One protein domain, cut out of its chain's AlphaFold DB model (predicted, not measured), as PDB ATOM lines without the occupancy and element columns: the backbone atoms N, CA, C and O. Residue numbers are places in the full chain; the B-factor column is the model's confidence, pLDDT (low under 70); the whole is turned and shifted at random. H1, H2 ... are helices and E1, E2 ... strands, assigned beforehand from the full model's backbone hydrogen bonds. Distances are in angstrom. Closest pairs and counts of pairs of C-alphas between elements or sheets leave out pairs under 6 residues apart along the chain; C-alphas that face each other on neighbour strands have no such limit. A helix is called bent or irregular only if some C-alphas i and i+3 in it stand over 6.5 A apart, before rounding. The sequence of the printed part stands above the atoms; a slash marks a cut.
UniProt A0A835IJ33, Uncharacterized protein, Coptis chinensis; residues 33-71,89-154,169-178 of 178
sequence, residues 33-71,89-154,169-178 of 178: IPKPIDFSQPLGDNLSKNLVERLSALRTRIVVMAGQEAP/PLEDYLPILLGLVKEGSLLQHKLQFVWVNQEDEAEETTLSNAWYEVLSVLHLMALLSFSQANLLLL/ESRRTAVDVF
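This is residues 33 to 71, 89 to 154 and 169 to 178 of the 178 residues of an uncharacterized protein of Coptis chinensis (UniProt A0A835IJ33). A small antiparallel hairpin of E1 and E2 packs over the first turns of one long helix, H4, which runs along the longest axis; H3 packs on the first half of H4 and on H2, so that H2, H3 and H4 make a triangle of helices. H5 folds back on the far end of H4, the short H1 sits at the beginning of H2, and residues 33 to 34 pair with E1. The printed part has 115 residues with five named helices and two named strands, in the order H1, H2, H3, E1, E2, H4, H5, and its class is mostly helix. It is elongated, spanning 51 by 31 by 23 A, and only just compact, close to loose, with a radius of gyration of the C-alphas of 15.8 A.

E1 is residues 113 to 117, 13.5 A long, and E2 is residues 124 to 127. H4, residues 130 to 153, is 35.0 A long, from C-alpha 130 at (52.347, 5.873, 17.547) to C-alpha 153 at (54.844, 36.663, 33.981). H3 is residues 89 to 100, 17.0 A, and H2 is residues 49 to 69, 30.5 A. H1 is residues 40 to 43, with C-alpha 40 at (37.351, 1.124, 17.169), and H5 is residues 169 to 176. H3 is only just irregular: C-alphas 92 and 95 are 6.6 A apart.

E1 and E2 are antiparallel, at 156 degrees; N 113 and O 127 are 2.9 A apart and N 115 and O 125 3.0 A, within hydrogen-bond range. The closest C-alphas of E1 and H4 are those of Phe 113 and Glu 133, 6.4 A apart. H3 touches residues 130 to 141 of H4 at a shallow tilt of 21 degrees, opposite ways; the closest C-alphas, of Leu 97 and Val 134, are 6.3 A apart. H3 touches residues 55 to 62 of H2 at a steep tilt of 46 degrees, opposite ways, closest at the C-alphas of Leu 58 and Pro 89, 5.8 A. H2 and H4 are near each other, with 7 pairs of C-alphas within 10 A. H1 only just touches H2, with 3 pairs of C-alphas within 8 A, the closest being Ser 40 and Val 52, 6.4 A. H5 touches residues 148 to 153 of H4 at a shallow tilt of 19 degrees, opposite ways, closest at the C-alphas of Ala 149 and Ala 174, 4.4 A. Every O i to N i+4 pair is within hydrogen-bond range in H2, H4 and H5, and 6 of 8 in H3; H1 is too short for such a pair.

The two C-alphas farthest apart, of Asp 45 and Glu 169, are 51.6 A apart. Residues 72 to 88 and 155 to 168 are not printed; the gaps are 20.0 A from C-alpha 71 to C-alpha 89 and 12.8 A from C-alpha 154 to C-alpha 169. The link from H3 to E1 is long, with 12 residues. The mean pLDDT of the printed part is 87.1; residues 69 to 71, 121 and 178 are under 70.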
ATOM      1  N   ILE A  33      46.960  21.158  16.939       90.19
ATOM      2  CA  ILE A  33      45.675  20.625  17.386       90.19
ATOM      3  C   ILE A  33      45.509  19.221  16.792       90.19
ATOM      4  O   ILE A  33      45.575  19.064  15.567       90.19
ATOM      5  N   PRO A  34      45.303  18.181  17.618       93.81
ATOM      6  CA  PRO A  34      45.048  16.846  17.102       93.81
ATOM      7  C   PRO A  34      43.670  16.791  16.443       93.81
ATOM      8  O   PRO A  34      42.715  17.401  16.928       93.81
ATOM      9  N   LYS A  35      43.531  15.996  15.381       93.12
ATOM     10  CA  LYS A  35      42.208  15.652  14.844       93.12
ATOM     11  C   LYS A  35      41.591  14.448  15.567       93.12
ATOM     12  O   LYS A  35      42.322  13.604  16.112       93.12
ATOM     13  N   PRO A  36      40.246  14.339  15.560       92.12
ATOM     14  CA  PRO A  36      39.552  13.127  15.978       92.12
ATOM     15  C   PRO A  36      40.034  11.908  15.184       92.12
ATOM     16  O   PRO A  36      40.311  12.007  13.992       92.12
ATOM     17  N   ILE A  37      40.119  10.760  15.854       91.50
ATOM     18  CA  ILE A  37      40.463   9.467  15.254       91.50
ATOM     19  C   ILE A  37      39.464   8.445  15.774       91.50
ATOM     20  O   ILE A  37      39.143   8.448  16.965       91.50
ATOM     21  N   ASP A  38      39.012   7.559  14.892       90.94
ATOM     22  CA  ASP A  38      38.283   6.367  15.294       90.94
ATOM     23  C   ASP A  38      39.261   5.225  15.603       90.94
ATOM     24  O   ASP A  38      39.953   4.704  14.729       90.94
ATOM     25  N   PHE A  39      39.329   4.847  16.878       90.81
ATOM     26  CA  PHE A  39      40.165   3.746  17.350       90.81
ATOM     27  C   PHE A  39      39.475   2.380  17.263       90.81
ATOM     28  O   PHE A  39      40.148   1.355  17.385       90.81
ATOM     29  N   SER A  40      38.152   2.348  17.074       86.75
ATOM     30  CA  SER A  40      37.351   1.124  17.169       86.75
ATOM     31  C   SER A  40      37.702   0.110  16.086       86.75
ATOM     32  O   SER A  40      37.909  -1.061  16.389       86.75
ATOM     33  N   GLN A  41      37.864   0.568  14.846       85.75
ATOM     34  CA  GLN A  41      38.200  -0.281  13.710       85.75
ATOM     35  C   GLN A  41      39.658  -0.802  13.734       85.75
ATOM     36  O   GLN A  41      39.847  -2.013  13.647       85.75
ATOM     37  N   PRO A  42      40.705   0.037  13.888       85.50
ATOM     38  CA  PRO A  42      42.097  -0.432  13.824       85.50
ATOM     39  C   PRO A  42      42.559  -1.229  15.055       85.50
ATOM     40  O   PRO A  42      43.485  -2.040  14.953       85.50
ATOM     41  N   LEU A  43      41.952  -1.001  16.227       86.81
ATOM     42  CA  LEU A  43      42.370  -1.626  17.490       86.81
ATOM     43  C   LEU A  43      41.358  -2.620  18.064       86.81
ATOM     44  O   LEU A  43      41.727  -3.348  18.986       86.81
ATOM     45  N   GLY A  44      40.129  -2.675  17.543       78.94
ATOM     46  CA  GLY A  44      39.024  -3.455  18.114       78.94
ATOM     47  C   GLY A  44      39.322  -4.941  18.306       78.94
ATOM     48  O   GLY A  44      38.897  -5.520  19.301       78.94
ATOM     49  N   ASP A  45      40.125  -5.529  17.418       83.81
ATOM     50  CA  ASP A  45      40.508  -6.946  17.500       83.81
ATOM     51  C   ASP A  45      41.742  -7.199  18.383       83.81
ATOM     52  O   ASP A  45      42.055  -8.341  18.709       83.81
ATOM     53  N   ASN A  46      42.483  -6.147  18.750       86.19
ATOM     54  CA  ASN A  46      43.775  -6.265  19.437       86.19
ATOM     55  C   ASN A  46      43.728  -5.812  20.900       86.19
ATOM     56  O   ASN A  46      44.583  -6.208  21.690       86.19
ATOM     57  N   LEU A  47      42.773  -4.952  21.256       88.62
ATOM     58  CA  LEU A  47      42.646  -4.347  22.578       88.62
ATOM     59  C   LEU A  47      41.238  -4.575  23.130       88.62
ATOM     60  O   LEU A  47      40.273  -4.741  22.390       88.62
ATOM     61  N   SER A  48      41.101  -4.560  24.457       91.75
ATOM     62  CA  SER A  48      39.783  -4.655  25.083       91.75
ATOM     63  C   SER A  48      38.935  -3.421  24.758       91.75
ATOM     64  O   SER A  48      39.445  -2.300  24.702       91.75
ATOM     65  N   LYS A  49      37.617  -3.615  24.609       91.62
ATOM     66  CA  LYS A  49      36.658  -2.530  24.327       91.62
ATOM     67  C   LYS A  49      36.801  -1.357  25.301       91.62
ATOM     68  O   LYS A  49      36.918  -0.219  24.869       91.62
ATOM     69  N   ASN A  50      36.932  -1.653  26.596       93.00
ATOM     70  CA  ASN A  50      37.136  -0.645  27.640       93.00
ATOM     71  C   ASN A  50      38.387   0.219  27.406       93.00
ATOM     72  O   ASN A  50      38.371   1.420  27.669       93.00
ATOM     73  N   LEU A  51      39.488  -0.375  26.930       92.25
ATOM     74  CA  LEU A  51      40.720   0.366  26.661       92.25
ATOM     75  C   LEU A  51      40.565   1.259  25.426       92.25
ATOM     76  O   LEU A  51      40.994   2.410  25.456       92.25
ATOM     77  N   VAL A  52      39.928   0.747  24.370       93.62
ATOM     78  CA  VAL A  52      39.634   1.513  23.151       93.62
ATOM     79  C   VAL A  52      38.719   2.696  23.470       93.62
ATOM     80  O   VAL A  52      39.027   3.823  23.095       93.62
ATOM     81  N   GLU A  53      37.651   2.479  24.235       94.00
ATOM     82  CA  GLU A  53      36.747   3.542  24.687       94.00
ATOM     83  C   GLU A  53      37.473   4.588  25.538       94.00
ATOM     84  O   GLU A  53      37.310   5.790  25.319       94.00
ATOM     85  N   ARG A  54      38.334   4.155  26.472       94.31
ATOM     86  CA  ARG A  54      39.143   5.067  27.291       94.31
ATOM     87  C   ARG A  54      40.111   5.891  26.439       94.31
ATOM     88  O   ARG A  54      40.213   7.098  26.649       94.31
ATOM     89  N   LEU A  55      40.793   5.266  25.477       94.25
ATOM     90  CA  LEU A  55      41.707   5.930  24.544       94.25
ATOM     91  C   LEU A  55      40.966   6.984  23.703       94.25
ATOM     92  O   LEU A  55      41.417   8.128  23.617       94.25
ATOM     93  N   SER A  56      39.798   6.630  23.159       94.62
ATOM     94  CA  SER A  56      38.920   7.538  22.409       94.62
ATOM     95  C   SER A  56      38.448   8.719  23.257       94.62
ATOM     96  O   SER A  56      38.510   9.870  22.819       94.62
ATOM     97  N   ALA A  57      38.006   8.456  24.490       94.94
ATOM     98  CA  ALA A  57      37.529   9.488  25.404       94.94
ATOM     99  C   ALA A  57      38.645  10.473  25.785       94.94
ATOM    100  O   ALA A  57      38.421  11.685  25.781       94.94
ATOM    101  N   LEU A  58      39.850   9.971  26.072       95.62
ATOM    102  CA  LEU A  58      41.011  10.806  26.379       95.62
ATOM    103  C   LEU A  58      41.423  11.660  25.180       95.62
ATOM    104  O   LEU A  58      41.534  12.877  25.331       95.62
ATOM    105  N   ARG A  59      41.545  11.072  23.979       95.12
ATOM    106  CA  ARG A  59      41.854  11.845  22.767       95.12
ATOM    107  C   ARG A  59      40.817  12.936  22.527       95.12
ATOM    108  O   ARG A  59      41.188  14.075  22.285       95.12
ATOM    109  N   THR A  60      39.529  12.622  22.654       94.94
ATOM    110  CA  THR A  60      38.450  13.607  22.467       94.94
ATOM    111  C   THR A  60      38.590  14.787  23.431       94.94
ATOM    112  O   THR A  60      38.471  15.939  23.019       94.94
ATOM    113  N   ARG A  61      38.909  14.527  24.708       93.38
ATOM    114  CA  ARG A  61      39.170  15.592  25.691       93.38
ATOM    115  C   ARG A  61      40.380  16.444  25.313       93.38
ATOM    116  O   ARG A  61      40.316  17.658  25.478       93.38
ATOM    117  N   ILE A  62      41.445  15.832  24.792       93.00
ATOM    118  CA  ILE A  62      42.641  16.549  24.324       93.00
ATOM    119  C   ILE A  62      42.310  17.434  23.115       93.00
ATOM    120  O   ILE A  62      42.690  18.599  23.113       93.00
ATOM    121  N   VAL A  63      41.563  16.927  22.128       92.62
ATOM    122  CA  VAL A  63      41.122  17.706  20.952       92.62
ATOM    123  C   VAL A  63      40.335  18.941  21.389       92.62
ATOM    124  O   VAL A  63      40.622  20.052  20.947       92.62
ATOM    125  N   VAL A  64      39.375  18.764  22.303       90.00
ATOM    126  CA  VAL A  64      38.585  19.879  22.844       90.00
ATOM    127  C   VAL A  64      39.477  20.855  23.610       90.00
ATOM    128  O   VAL A  64      39.370  22.055  23.390       90.00
ATOM    129  N   MET A  65      40.371  20.371  24.474       88.19
ATOM    130  CA  MET A  65      41.295  21.223  25.229       88.19
ATOM    131  C   MET A  65      42.185  22.058  24.299       88.19
ATOM    132  O   MET A  65      42.205  23.280  24.419       88.19
ATOM    133  N   ALA A  66      42.874  21.419  23.351       86.50
ATOM    134  CA  ALA A  66      43.771  22.087  22.411       86.50
ATOM    135  C   ALA A  66      43.032  23.121  21.543       86.50
ATOM    136  O   ALA A  66      43.535  24.221  21.332       86.50
ATOM    137  N   GLY A  67      41.804  22.817  21.110       80.94
ATOM    138  CA  GLY A  67      40.977  23.762  20.356       80.94
ATOM    139  C   GLY A  67      40.497  24.978  21.164       80.94
ATOM    140  O   GLY A  67      40.197  26.013  20.577       80.94
ATOM    141  N   GLN A  68      40.418  24.886  22.497       75.25
ATOM    142  CA  GLN A  68      40.003  26.004  23.362       75.25
ATOM    143  C   GLN A  68      41.164  26.911  23.788       75.25
ATOM    144  O   GLN A  68      40.931  28.083  24.085       75.25
ATOM    145  N   GLU A  69      42.397  26.403  23.804       67.00
ATOM    146  CA  GLU A  69      43.599  27.200  24.093       67.00
ATOM    147  C   GLU A  69      44.002  28.093  22.901       67.00
ATOM    148  O   GLU A  69      44.545  29.179  23.092       67.00
ATOM    149  N   ALA A  70      43.624  27.708  21.676       52.91
ATOM    150  CA  ALA A  70      43.858  28.463  20.443       52.91
ATOM    151  C   ALA A  70      43.309  29.922  20.438       52.91
ATOM    152  O   ALA A  70      44.050  30.828  20.054       52.91
ATOM    153  N   PRO A  71      42.065  30.213  20.878       50.28
ATOM    154  CA  PRO A  71      41.531  31.585  20.940       50.28
ATOM    155  C   PRO A  71      41.833  32.363  22.242       50.28
ATOM    156  O   PRO A  71      41.436  33.526  22.364       50.28
ATOM    157  N   PRO A  89      44.244  15.027  31.161       90.69
ATOM    158  CA  PRO A  89      43.954  14.015  30.144       90.69
ATOM    159  C   PRO A  89      45.180  13.689  29.276       90.69
ATOM    160  O   PRO A  89      45.219  12.609  28.703       90.69
ATOM    161  N   LEU A  90      46.175  14.584  29.198       93.06
ATOM    162  CA  LEU A  90      47.464  14.331  28.547       93.06
ATOM    163  C   LEU A  90      48.305  13.330  29.359       93.06
ATOM    164  O   LEU A  90      48.780  12.337  28.806       93.06
ATOM    165  N   GLU A  91      48.414  13.537  30.674       93.88
ATOM    166  CA  GLU A  91      49.082  12.619  31.609       93.88
ATOM    167  C   GLU A  91      48.408  11.240  31.657       93.88
ATOM    168  O   GLU A  91      49.093  10.222  31.671       93.88
ATOM    169  N   ASP A  92      47.075  11.181  31.607       94.88
ATOM    170  CA  ASP A  92      46.326   9.920  31.573       94.88
ATOM    171  C   ASP A  92      46.461   9.164  30.241       94.88
ATOM    172  O   ASP A  92      46.296   7.939  30.195       94.88
ATOM    173  N   TYR A  93      46.728   9.883  29.147       95.38
ATOM    174  CA  TYR A  93      46.829   9.330  27.798       95.38
ATOM    175  C   TYR A  93      48.208   8.732  27.513       95.38
ATOM    176  O   TYR A  93      48.305   7.669  26.892       95.38
ATOM    177  N   LEU A  94      49.270   9.366  28.020       95.25
ATOM    178  CA  LEU A  94      50.656   8.953  27.796       95.25
ATOM    179  C   LEU A  94      50.936   7.477  28.131       95.25
ATOM    180  O   LEU A  94      51.477   6.786  27.267       95.25
ATOM    181  N   PRO A  95      50.547   6.929  29.302       94.19
ATOM    182  CA  PRO A  95      50.792   5.523  29.620       94.19
ATOM    183  C   PRO A  95      50.157   4.558  28.616       94.19
ATOM    184  O   PRO A  95      50.713   3.497  28.334       94.19
ATOM    185  N   ILE A  96      49.001   4.923  28.055       93.62
ATOM    186  CA  ILE A  96      48.304   4.097  27.068       93.62
ATOM    187  C   ILE A  96      49.059   4.140  25.734       93.62
ATOM    188  O   ILE A  96      49.298   3.087  25.144       93.62
ATOM    189  N   LEU A  97      49.501   5.324  25.293       94.56
ATOM    190  CA  LEU A  97      50.327   5.471  24.089       94.56
ATOM    191  C   LEU A  97      51.663   4.734  24.201       94.56
ATOM    192  O   LEU A  97      52.076   4.067  23.254       94.56
ATOM    193  N   LEU A  98      52.314   4.804  25.364       94.44
ATOM    194  CA  LEU A  98      53.547   4.066  25.642       94.44
ATOM    195  C   LEU A  98      53.335   2.550  25.552       94.44
ATOM    196  O   LEU A  98      54.213   1.830  25.086       94.44
ATOM    197  N   GLY A  99      52.144   2.064  25.912       92.62
ATOM    198  CA  GLY A  99      51.740   0.681  25.665       92.62
ATOM    199  C   GLY A  99      51.670   0.324  24.174       92.62
ATOM    200  O   GLY A  99      52.046  -0.787  23.803       92.62
ATOM    201  N   LEU A 100      51.249   1.259  23.312       91.25
ATOM    202  CA  LEU A 100      51.182   1.052  21.857       91.25
ATOM    203  C   LEU A 100      52.565   1.010  21.196       91.25
ATOM    204  O   LEU A 100      52.721   0.299  20.202       91.25
ATOM    205  N   VAL A 101      53.549   1.742  21.731       93.38
ATOM    206  CA  VAL A 101      54.937   1.789  21.221       93.38
ATOM    207  C   VAL A 101      55.897   0.852  21.953       93.38
ATOM    208  O   VAL A 101      57.100   0.876  21.691       93.38
ATOM    209  N   LYS A 102      55.394   0.028  22.878       92.19
ATOM    210  CA  LYS A 102      56.217  -0.952  23.590       92.19
ATOM    211  C   LYS A 102      56.911  -1.878  22.586       92.19
ATOM    212  O   LYS A 102      56.308  -2.288  21.597       92.19
ATOM    213  N   GLU A 103      58.167  -2.218  22.854       84.00
ATOM    214  CA  GLU A 103      58.971  -3.077  21.982       84.00
ATOM    215  C   GLU A 103      58.240  -4.390  21.642       84.00
ATOM    216  O   GLU A 103      57.668  -5.046  22.516       84.00
ATOM    217  N   GLY A 104      58.202  -4.733  20.351       76.12
ATOM    218  CA  GLY A 104      57.448  -5.879  19.827       76.12
ATOM    219  C   GLY A 104      55.947  -5.632  19.597       76.12
ATOM    220  O   GLY A 104      55.246  -6.540  19.152       76.12
ATOM    221  N   SER A 105      55.431  -4.427  19.862       84.81
ATOM    222  CA  SER A 105      54.037  -4.074  19.578       84.81
ATOM    223  C   SER A 105      53.776  -3.969  18.076       84.81
ATOM    224  O   SER A 105      54.287  -3.091  17.383       84.81
ATOM    225  N   LEU A 106      52.865  -4.805  17.580       85.69
ATOM    226  CA  LEU A 106      52.343  -4.707  16.214       85.69
ATOM    227  C   LEU A 106      51.377  -3.523  16.029       85.69
ATOM    228  O   LEU A 106      50.862  -3.325  14.932       85.69
ATOM    229  N   LEU A 107      51.080  -2.764  17.091       89.56
ATOM    230  CA  LEU A 107      50.104  -1.670  17.074       89.56
ATOM    231  C   LEU A 107      50.723  -0.324  16.694       89.56
ATOM    232  O   LEU A 107      49.985   0.592  16.334       89.56
ATOM    233  N   GLN A 108      52.057  -0.210  16.718       90.88
ATOM    234  CA  GLN A 108      52.774   1.049  16.497       90.88
ATOM    235  C   GLN A 108      52.380   1.743  15.183       90.88
ATOM    236  O   GLN A 108      52.265   2.964  15.152       90.88
ATOM    237  N   HIS A 109      52.147   0.982  14.113       92.31
ATOM    238  CA  HIS A 109      51.844   1.515  12.780       92.31
ATOM    239  C   HIS A 109      50.388   1.300  12.336       92.31
ATOM    240  O   HIS A 109      50.051   1.599  11.195       92.31
ATOM    241  N   LYS A 110      49.509   0.793  13.216       91.38
ATOM    242  CA  LYS A 110      48.098   0.512  12.871       91.38
ATOM    243  C   LYS A 110      47.205   1.748  12.838       91.38
ATOM    244  O   LYS A 110      46.098   1.691  12.316       91.38
ATOM    245  N   LEU A 111      47.664   2.840  13.438       92.12
ATOM    246  CA  LEU A 111      46.909   4.074  13.595       92.12
ATOM    247  C   LEU A 111      47.565   5.177  12.787       92.12
ATOM    248  O   LEU A 111      48.783   5.339  12.840       92.12
ATOM    249  N   GLN A 112      46.742   5.946  12.083       94.44
ATOM    250  CA  GLN A 112      47.159   7.150  11.386       94.44
ATOM    251  C   GLN A 112      46.792   8.365  12.230       94.44
ATOM    252  O   GLN A 112      45.615   8.635  12.460       94.44
ATOM    253  N   PHE A 113      47.807   9.083  12.699       95.12
ATOM    254  CA  PHE A 113      47.640  10.255  13.543       95.12
ATOM    255  C   PHE A 113      47.751  11.527  12.718       95.12
ATOM    256  O   PHE A 113      48.674  11.660  11.915       95.12
ATOM    257  N   VAL A 114      46.818  12.453  12.935       94.94
ATOM    258  CA  VAL A 114      46.742  13.731  12.219       94.94
ATOM    259  C   VAL A 114      46.763  14.879  13.220       94.94
ATOM    260  O   VAL A 114      45.958  14.899  14.159       94.94
ATOM    261  N   TRP A 115      47.668  15.829  12.997       94.38
ATOM    262  CA  TRP A 115      47.774  17.081  13.743       94.38
ATOM    263  C   TRP A 115      47.818  18.259  12.773       94.38
ATOM    264  O   TRP A 115      48.503  18.204  11.752       94.38
ATOM    265  N   VAL A 116      47.094  19.321  13.109       91.00
ATOM    266  CA  VAL A 116      46.995  20.551  12.313       91.00
ATOM    267  C   VAL A 116      47.802  21.642  12.994       91.00
ATOM    268  O   VAL A 116      47.735  21.773  14.221       91.00
ATOM    269  N   ASN A 117      48.572  22.406  12.222       84.06
ATOM    270  CA  ASN A 117      49.225  23.600  12.737       84.06
ATOM    271  C   ASN A 117      48.194  24.728  12.894       84.06
ATOM    272  O   ASN A 117      47.450  25.019  11.967       84.06
ATOM    273  N   GLN A 118      48.129  25.368  14.061       75.25
ATOM    274  CA  GLN A 118      47.220  26.497  14.259       75.25
ATOM    275  C   GLN A 118      47.617  27.716  13.409       75.25
ATOM    276  O   GLN A 118      46.752  28.491  13.014       75.25
ATOM    277  N   GLU A 119      48.913  27.916  13.153       74.19
ATOM    278  CA  GLU A 119      49.399  29.082  12.396       74.19
ATOM    279  C   GLU A 119      49.113  28.976  10.892       74.19
ATOM    280  O   GLU A 119      48.990  29.999  10.221       74.19
ATOM    281  N   ASP A 120      48.975  27.750  10.386       77.94
ATOM    282  CA  ASP A 120      48.629  27.458   9.001       77.94
ATOM    283  C   ASP A 120      47.684  26.253   8.956       77.94
ATOM    284  O   ASP A 120      48.110  25.096   8.999       77.94
ATOM    285  N   GLU A 121      46.380  26.533   8.880       67.19
ATOM    286  CA  GLU A 121      45.338  25.500   8.844       67.19
ATOM    287  C   GLU A 121      45.440  24.589   7.609       67.19
ATOM    288  O   GLU A 121      44.867  23.499   7.614       67.19
ATOM    289  N   ALA A 122      46.161  25.001   6.556       72.75
ATOM    290  CA  ALA A 122      46.390  24.168   5.380       72.75
ATOM    291  C   ALA A 122      47.506  23.128   5.602       72.75
ATOM    292  O   ALA A 122      47.555  22.121   4.889       72.75
ATOM    293  N   GLU A 123      48.380  23.329   6.596       80.19
ATOM    294  CA  GLU A 123      49.461  22.402   6.927       80.19
ATOM    295  C   GLU A 123      49.016  21.341   7.943       80.19
ATOM    296  O   GLU A 123      49.093  21.489   9.169       80.19
ATOM    297  N   GLU A 124      48.596  20.196   7.406       88.12
ATOM    298  CA  GLU A 124      48.302  18.994   8.180       88.12
ATOM    299  C   GLU A 124      49.482  18.022   8.141       88.12
ATOM    300  O   GLU A 124      49.939  17.598   7.080       88.12
ATOM    301  N   THR A 125      49.950  17.597   9.314       90.69
ATOM    302  CA  THR A 125      50.923  16.506   9.412       90.69
ATOM    303  C   THR A 125      50.193  15.217   9.747       90.69
ATOM    304  O   THR A 125      49.557  15.092  10.795       90.69
ATOM    305  N   THR A 126      50.315  14.243   8.851       93.69
ATOM    306  CA  THR A 126      49.690  12.930   8.991       93.69
ATOM    307  C   THR A 126      50.748  11.834   8.995       93.69
ATOM    308  O   THR A 126      51.497  11.697   8.031       93.69
ATOM    309  N   LEU A 127      50.802  11.024  10.055       94.94
ATOM    310  CA  LEU A 127      51.802   9.963  10.222       94.94
ATOM    311  C   LEU A 127      51.196   8.702  10.848       94.94
ATOM    312  O   LEU A 127      50.559   8.744  11.900       94.94
ATOM    313  N   SER A 128      51.450   7.548  10.226       93.62
ATOM    314  CA  SER A 128      51.050   6.228  10.729       93.62
ATOM    315  C   SER A 128      52.084   5.648  11.699       93.62
ATOM    316  O   SER A 128      52.743   4.641  11.419       93.62
ATOM    317  N   ASN A 129      52.313   6.342  12.815       94.25
ATOM    318  CA  ASN A 129      53.287   5.939  13.825       94.25
ATOM    319  C   ASN A 129      52.874   6.435  15.218       94.25
ATOM    320  O   ASN A 129      52.771   7.636  15.447       94.25
ATOM    321  N   ALA A 130      52.700   5.528  16.174       94.69
ATOM    322  CA  ALA A 130      52.347   5.873  17.547       94.69
ATOM    323  C   ALA A 130      53.444   6.676  18.273       94.69
ATOM    324  O   ALA A 130      53.119   7.467  19.154       94.69
ATOM    325  N   TRP A 131      54.717   6.579  17.863       95.44
ATOM    326  CA  TRP A 131      55.762   7.477  18.376       95.44
ATOM    327  C   TRP A 131      55.516   8.934  18.002       95.44
ATOM    328  O   TRP A 131      55.802   9.827  18.795       95.44
ATOM    329  N   TYR A 132      54.961   9.180  16.814       95.94
ATOM    330  CA  TYR A 132      54.610  10.532  16.408       95.94
ATOM    331  C   TYR A 132      53.509  11.112  17.304       95.94
ATOM    332  O   TYR A 132      53.599  12.268  17.710       95.94
ATOM    333  N   GLU A 133      52.524  10.301  17.690       96.19
ATOM    334  CA  GLU A 133      51.500  10.724  18.644       96.19
ATOM    335  C   GLU A 133      52.088  11.015  20.032       96.19
ATOM    336  O   GLU A 133      51.795  12.064  20.600       96.19
ATOM    337  N   VAL A 134      52.960  10.139  20.557       96.50
ATOM    338  CA  VAL A 134      53.652  10.359  21.844       96.50
ATOM    339  C   VAL A 134      54.395  11.694  21.836       96.50
ATOM    340  O   VAL A 134      54.218  12.508  22.740       96.50
ATOM    341  N   LEU A 135      55.200  11.940  20.801       95.75
ATOM    342  CA  LEU A 135      55.966  13.179  20.673       95.75
ATOM    343  C   LEU A 135      55.059  14.404  20.541       95.75
ATOM    344  O   LEU A 135      55.349  15.439  21.135       95.75
ATOM    345  N   SER A 136      53.950  14.290  19.810       94.62
ATOM    346  CA  SER A 136      53.004  15.396  19.627       94.62
ATOM    347  C   SER A 136      52.263  15.742  20.922       94.62
ATOM    348  O   SER A 136      52.098  16.917  21.244       94.62
ATOM    349  N   VAL A 137      51.893  14.736  21.721       94.62
ATOM    350  CA  VAL A 137      51.303  14.926  23.057       94.62
ATOM    351  C   VAL A 137      52.301  15.570  24.018       94.62
ATOM    352  O   VAL A 137      51.949  16.535  24.693       94.62
ATOM    353  N   LEU A 138      53.551  15.097  24.050       94.38
ATOM    354  CA  LEU A 138      54.608  15.706  24.869       94.38
ATOM    355  C   LEU A 138      54.878  17.157  24.464       94.38
ATOM    356  O   LEU A 138      55.039  18.024  25.320       94.38
ATOM    357  N   HIS A 139      54.884  17.431  23.161       91.75
ATOM    358  CA  HIS A 139      55.026  18.782  22.640       91.75
ATOM    359  C   HIS A 139      53.872  19.687  23.093       91.75
ATOM    360  O   HIS A 139      54.122  20.785  23.586       91.75
ATOM    361  N   LEU A 140      52.623  19.215  23.006       90.69
ATOM    362  CA  LEU A 140      51.457  19.949  23.498       90.69
ATOM    363  C   LEU A 140      51.550  20.223  25.007       90.69
ATOM    364  O   LEU A 140      51.310  21.349  25.432       90.69
ATOM    365  N   MET A 141      51.949  19.236  25.815       90.81
ATOM    366  CA  MET A 141      52.164  19.431  27.255       90.81
ATOM    367  C   MET A 141      53.189  20.535  27.528       90.81
ATOM    368  O   MET A 141      52.921  21.438  28.318       90.81
ATOM    369  N   ALA A 142      54.331  20.504  26.839       89.25
ATOM    370  CA  ALA A 142      55.368  21.519  26.987       89.25
ATOM    371  C   ALA A 142      54.869  22.919  26.591       89.25
ATOM    372  O   ALA A 142      55.122  23.889  27.306       89.25
ATOM    373  N   LEU A 143      54.116  23.033  25.490       86.88
ATOM    374  CA  LEU A 143      53.531  24.305  25.054       86.88
ATOM    375  C   LEU A 143      52.501  24.856  26.046       86.88
ATOM    376  O   LEU A 143      52.476  26.062  26.289       86.88
ATOM    377  N   LEU A 144      51.680  23.995  26.650       84.44
ATOM    378  CA  LEU A 144      50.721  24.406  27.678       84.44
ATOM    379  C   LEU A 144      51.432  24.906  28.939       84.44
ATOM    380  O   LEU A 144      51.083  25.974  29.447       84.44
ATOM    381  N   SER A 145      52.470  24.203  29.403       84.44
ATOM    382  CA  SER A 145      53.306  24.664  30.520       84.44
ATOM    383  C   SER A 145      53.961  26.011  30.208       84.44
ATOM    384  O   SER A 145      53.941  26.921  31.037       84.44
ATOM    385  N   PHE A 146      54.470  26.187  28.986       82.25
ATOM    386  CA  PHE A 146      55.070  27.445  28.549       82.25
ATOM    387  C   PHE A 146      54.056  28.598  28.509       82.25
ATOM    388  O   PHE A 146      54.329  29.683  29.023       82.25
ATOM    389  N   SER A 147      52.860  28.360  27.964       80.00
ATOM    390  CA  SER A 147      51.745  29.316  27.988       80.00
ATOM    391  C   SER A 147      51.392  29.724  29.423       80.00
ATOM    392  O   SER A 147      51.296  30.914  29.736       80.00
ATOM    393  N   GLN A 148      51.292  28.753  30.334       80.06
ATOM    394  CA  GLN A 148      51.016  29.001  31.747       80.06
ATOM    395  C   GLN A 148      52.117  29.836  32.416       80.06
ATOM    396  O   GLN A 148      51.804  30.789  33.136       80.06
ATOM    397  N   ALA A 149      53.390  29.518  32.175       79.25
ATOM    398  CA  ALA A 149      54.517  30.290  32.690       79.25
ATOM    399  C   ALA A 149      54.487  31.734  32.164       79.25
ATOM    400  O   ALA A 149      54.599  32.680  32.946       79.25
ATOM    401  N   ASN A 150      54.225  31.924  30.868       80.38
ATOM    402  CA  ASN A 150      54.098  33.250  30.268       80.38
ATOM    403  C   ASN A 150      52.953  34.057  30.892       80.38
ATOM    404  O   ASN A 150      53.154  35.214  31.256       80.38
ATOM    405  N   LEU A 151      51.783  33.448  31.104       77.19
ATOM    406  CA  LEU A 151      50.647  34.095  31.773       77.19
ATOM    407  C   LEU A 151      50.972  34.539  33.208       77.19
ATOM    408  O   LEU A 151      50.489  35.583  33.650       77.19
ATOM    409  N   LEU A 152      51.788  33.777  33.943       76.19
ATOM    410  CA  LEU A 152      52.241  34.152  35.289       76.19
ATOM    411  C   LEU A 152      53.184  35.361  35.279       76.19
ATOM    412  O   LEU A 152      53.216  36.118  36.251       76.19
ATOM    413  N   LEU A 153      53.918  35.551  34.183       76.25
ATOM    414  CA  LEU A 153      54.844  36.663  33.981       76.25
ATOM    415  C   LEU A 153      54.174  37.915  33.394       76.25
ATOM    416  O   LEU A 153      54.816  38.963  33.321       76.25
ATOM    417  N   LEU A 154      52.892  37.857  33.020       73.00
ATOM    418  CA  LEU A 154      52.170  39.042  32.564       73.00
ATOM    419  C   LEU A 154      51.873  39.994  33.741       73.00
ATOM    420  O   LEU A 154      51.301  39.578  34.759       73.00
ATOM    421  N   GLU A 169      56.476  35.878  43.893       79.62
ATOM    422  CA  GLU A 169      55.860  34.552  43.961       79.62
ATOM    423  C   GLU A 169      55.471  34.044  42.567       79.62
ATOM    424  O   GLU A 169      55.795  32.917  42.212       79.62
ATOM    425  N   SER A 170      54.874  34.900  41.728       73.38
ATOM    426  CA  SER A 170      54.523  34.542  40.346       73.38
ATOM    427  C   SER A 170      55.758  34.254  39.494       73.38
ATOM    428  O   SER A 170      55.717  33.357  38.658       73.38
ATOM    429  N   ARG A 171      56.873  34.955  39.745       77.19
ATOM    430  CA  ARG A 171      58.161  34.654  39.107       77.19
ATOM    431  C   ARG A 171      58.696  33.280  39.500       77.19
ATOM    432  O   ARG A 171      59.147  32.558  38.622       77.19
ATOM    433  N   ARG A 172      58.651  32.919  40.787       80.31
ATOM    434  CA  ARG A 172      59.090  31.591  41.256       80.31
ATOM    435  C   ARG A 172      58.225  30.484  40.667       80.31
ATOM    436  O   ARG A 172      58.759  29.574  40.058       80.31
ATOM    437  N   THR A 173      56.901  30.630  40.729       80.31
ATOM    438  CA  THR A 173      55.979  29.644  40.149       80.31
ATOM    439  C   THR A 173      56.163  29.488  38.639       80.31
ATOM    440  O   THR A 173      56.035  28.384  38.132       80.31
ATOM    441  N   ALA A 174      56.469  30.565  37.907       78.06
ATOM    442  CA  ALA A 174      56.759  30.466  36.478       78.06
ATOM    443  C   ALA A 174      58.028  29.645  36.192       78.06
ATOM    444  O   ALA A 174      58.060  28.930  35.198       78.06
ATOM    445  N   VAL A 175      59.041  29.732  37.063       79.25
ATOM    446  CA  VAL A 175      60.251  28.902  36.975       79.25
ATOM    447  C   VAL A 175      59.944  27.450  37.329       79.25
ATOM    448  O   VAL A 175      60.415  26.575  36.627       79.25
ATOM    449  N   ASP A 176      59.127  27.184  38.351       81.38
ATOM    450  CA  ASP A 176      58.799  25.809  38.770       81.38
ATOM    451  C   ASP A 176      57.934  25.042  37.749       81.38
ATOM    452  O   ASP A 176      57.889  23.815  37.763       81.38
ATOM    453  N   VAL A 177      57.195  25.759  36.896       77.69
ATOM    454  CA  VAL A 177      56.391  25.177  35.805       77.69
ATOM    455  C   VAL A 177      57.262  24.761  34.609       77.69
ATOM    456  O   VAL A 177      56.808  23.959  33.790       77.69
ATOM    457  N   PHE A 178      58.477  25.307  34.498       65.75
ATOM    458  CA  PHE A 178      59.422  25.055  33.411       65.75
ATOM    459  C   PHE A 178      60.444  23.978  33.797       65.75
ATOM    460  O   PHE A 178      60.693  23.091  32.952       65.75
TER     461      PHE A 178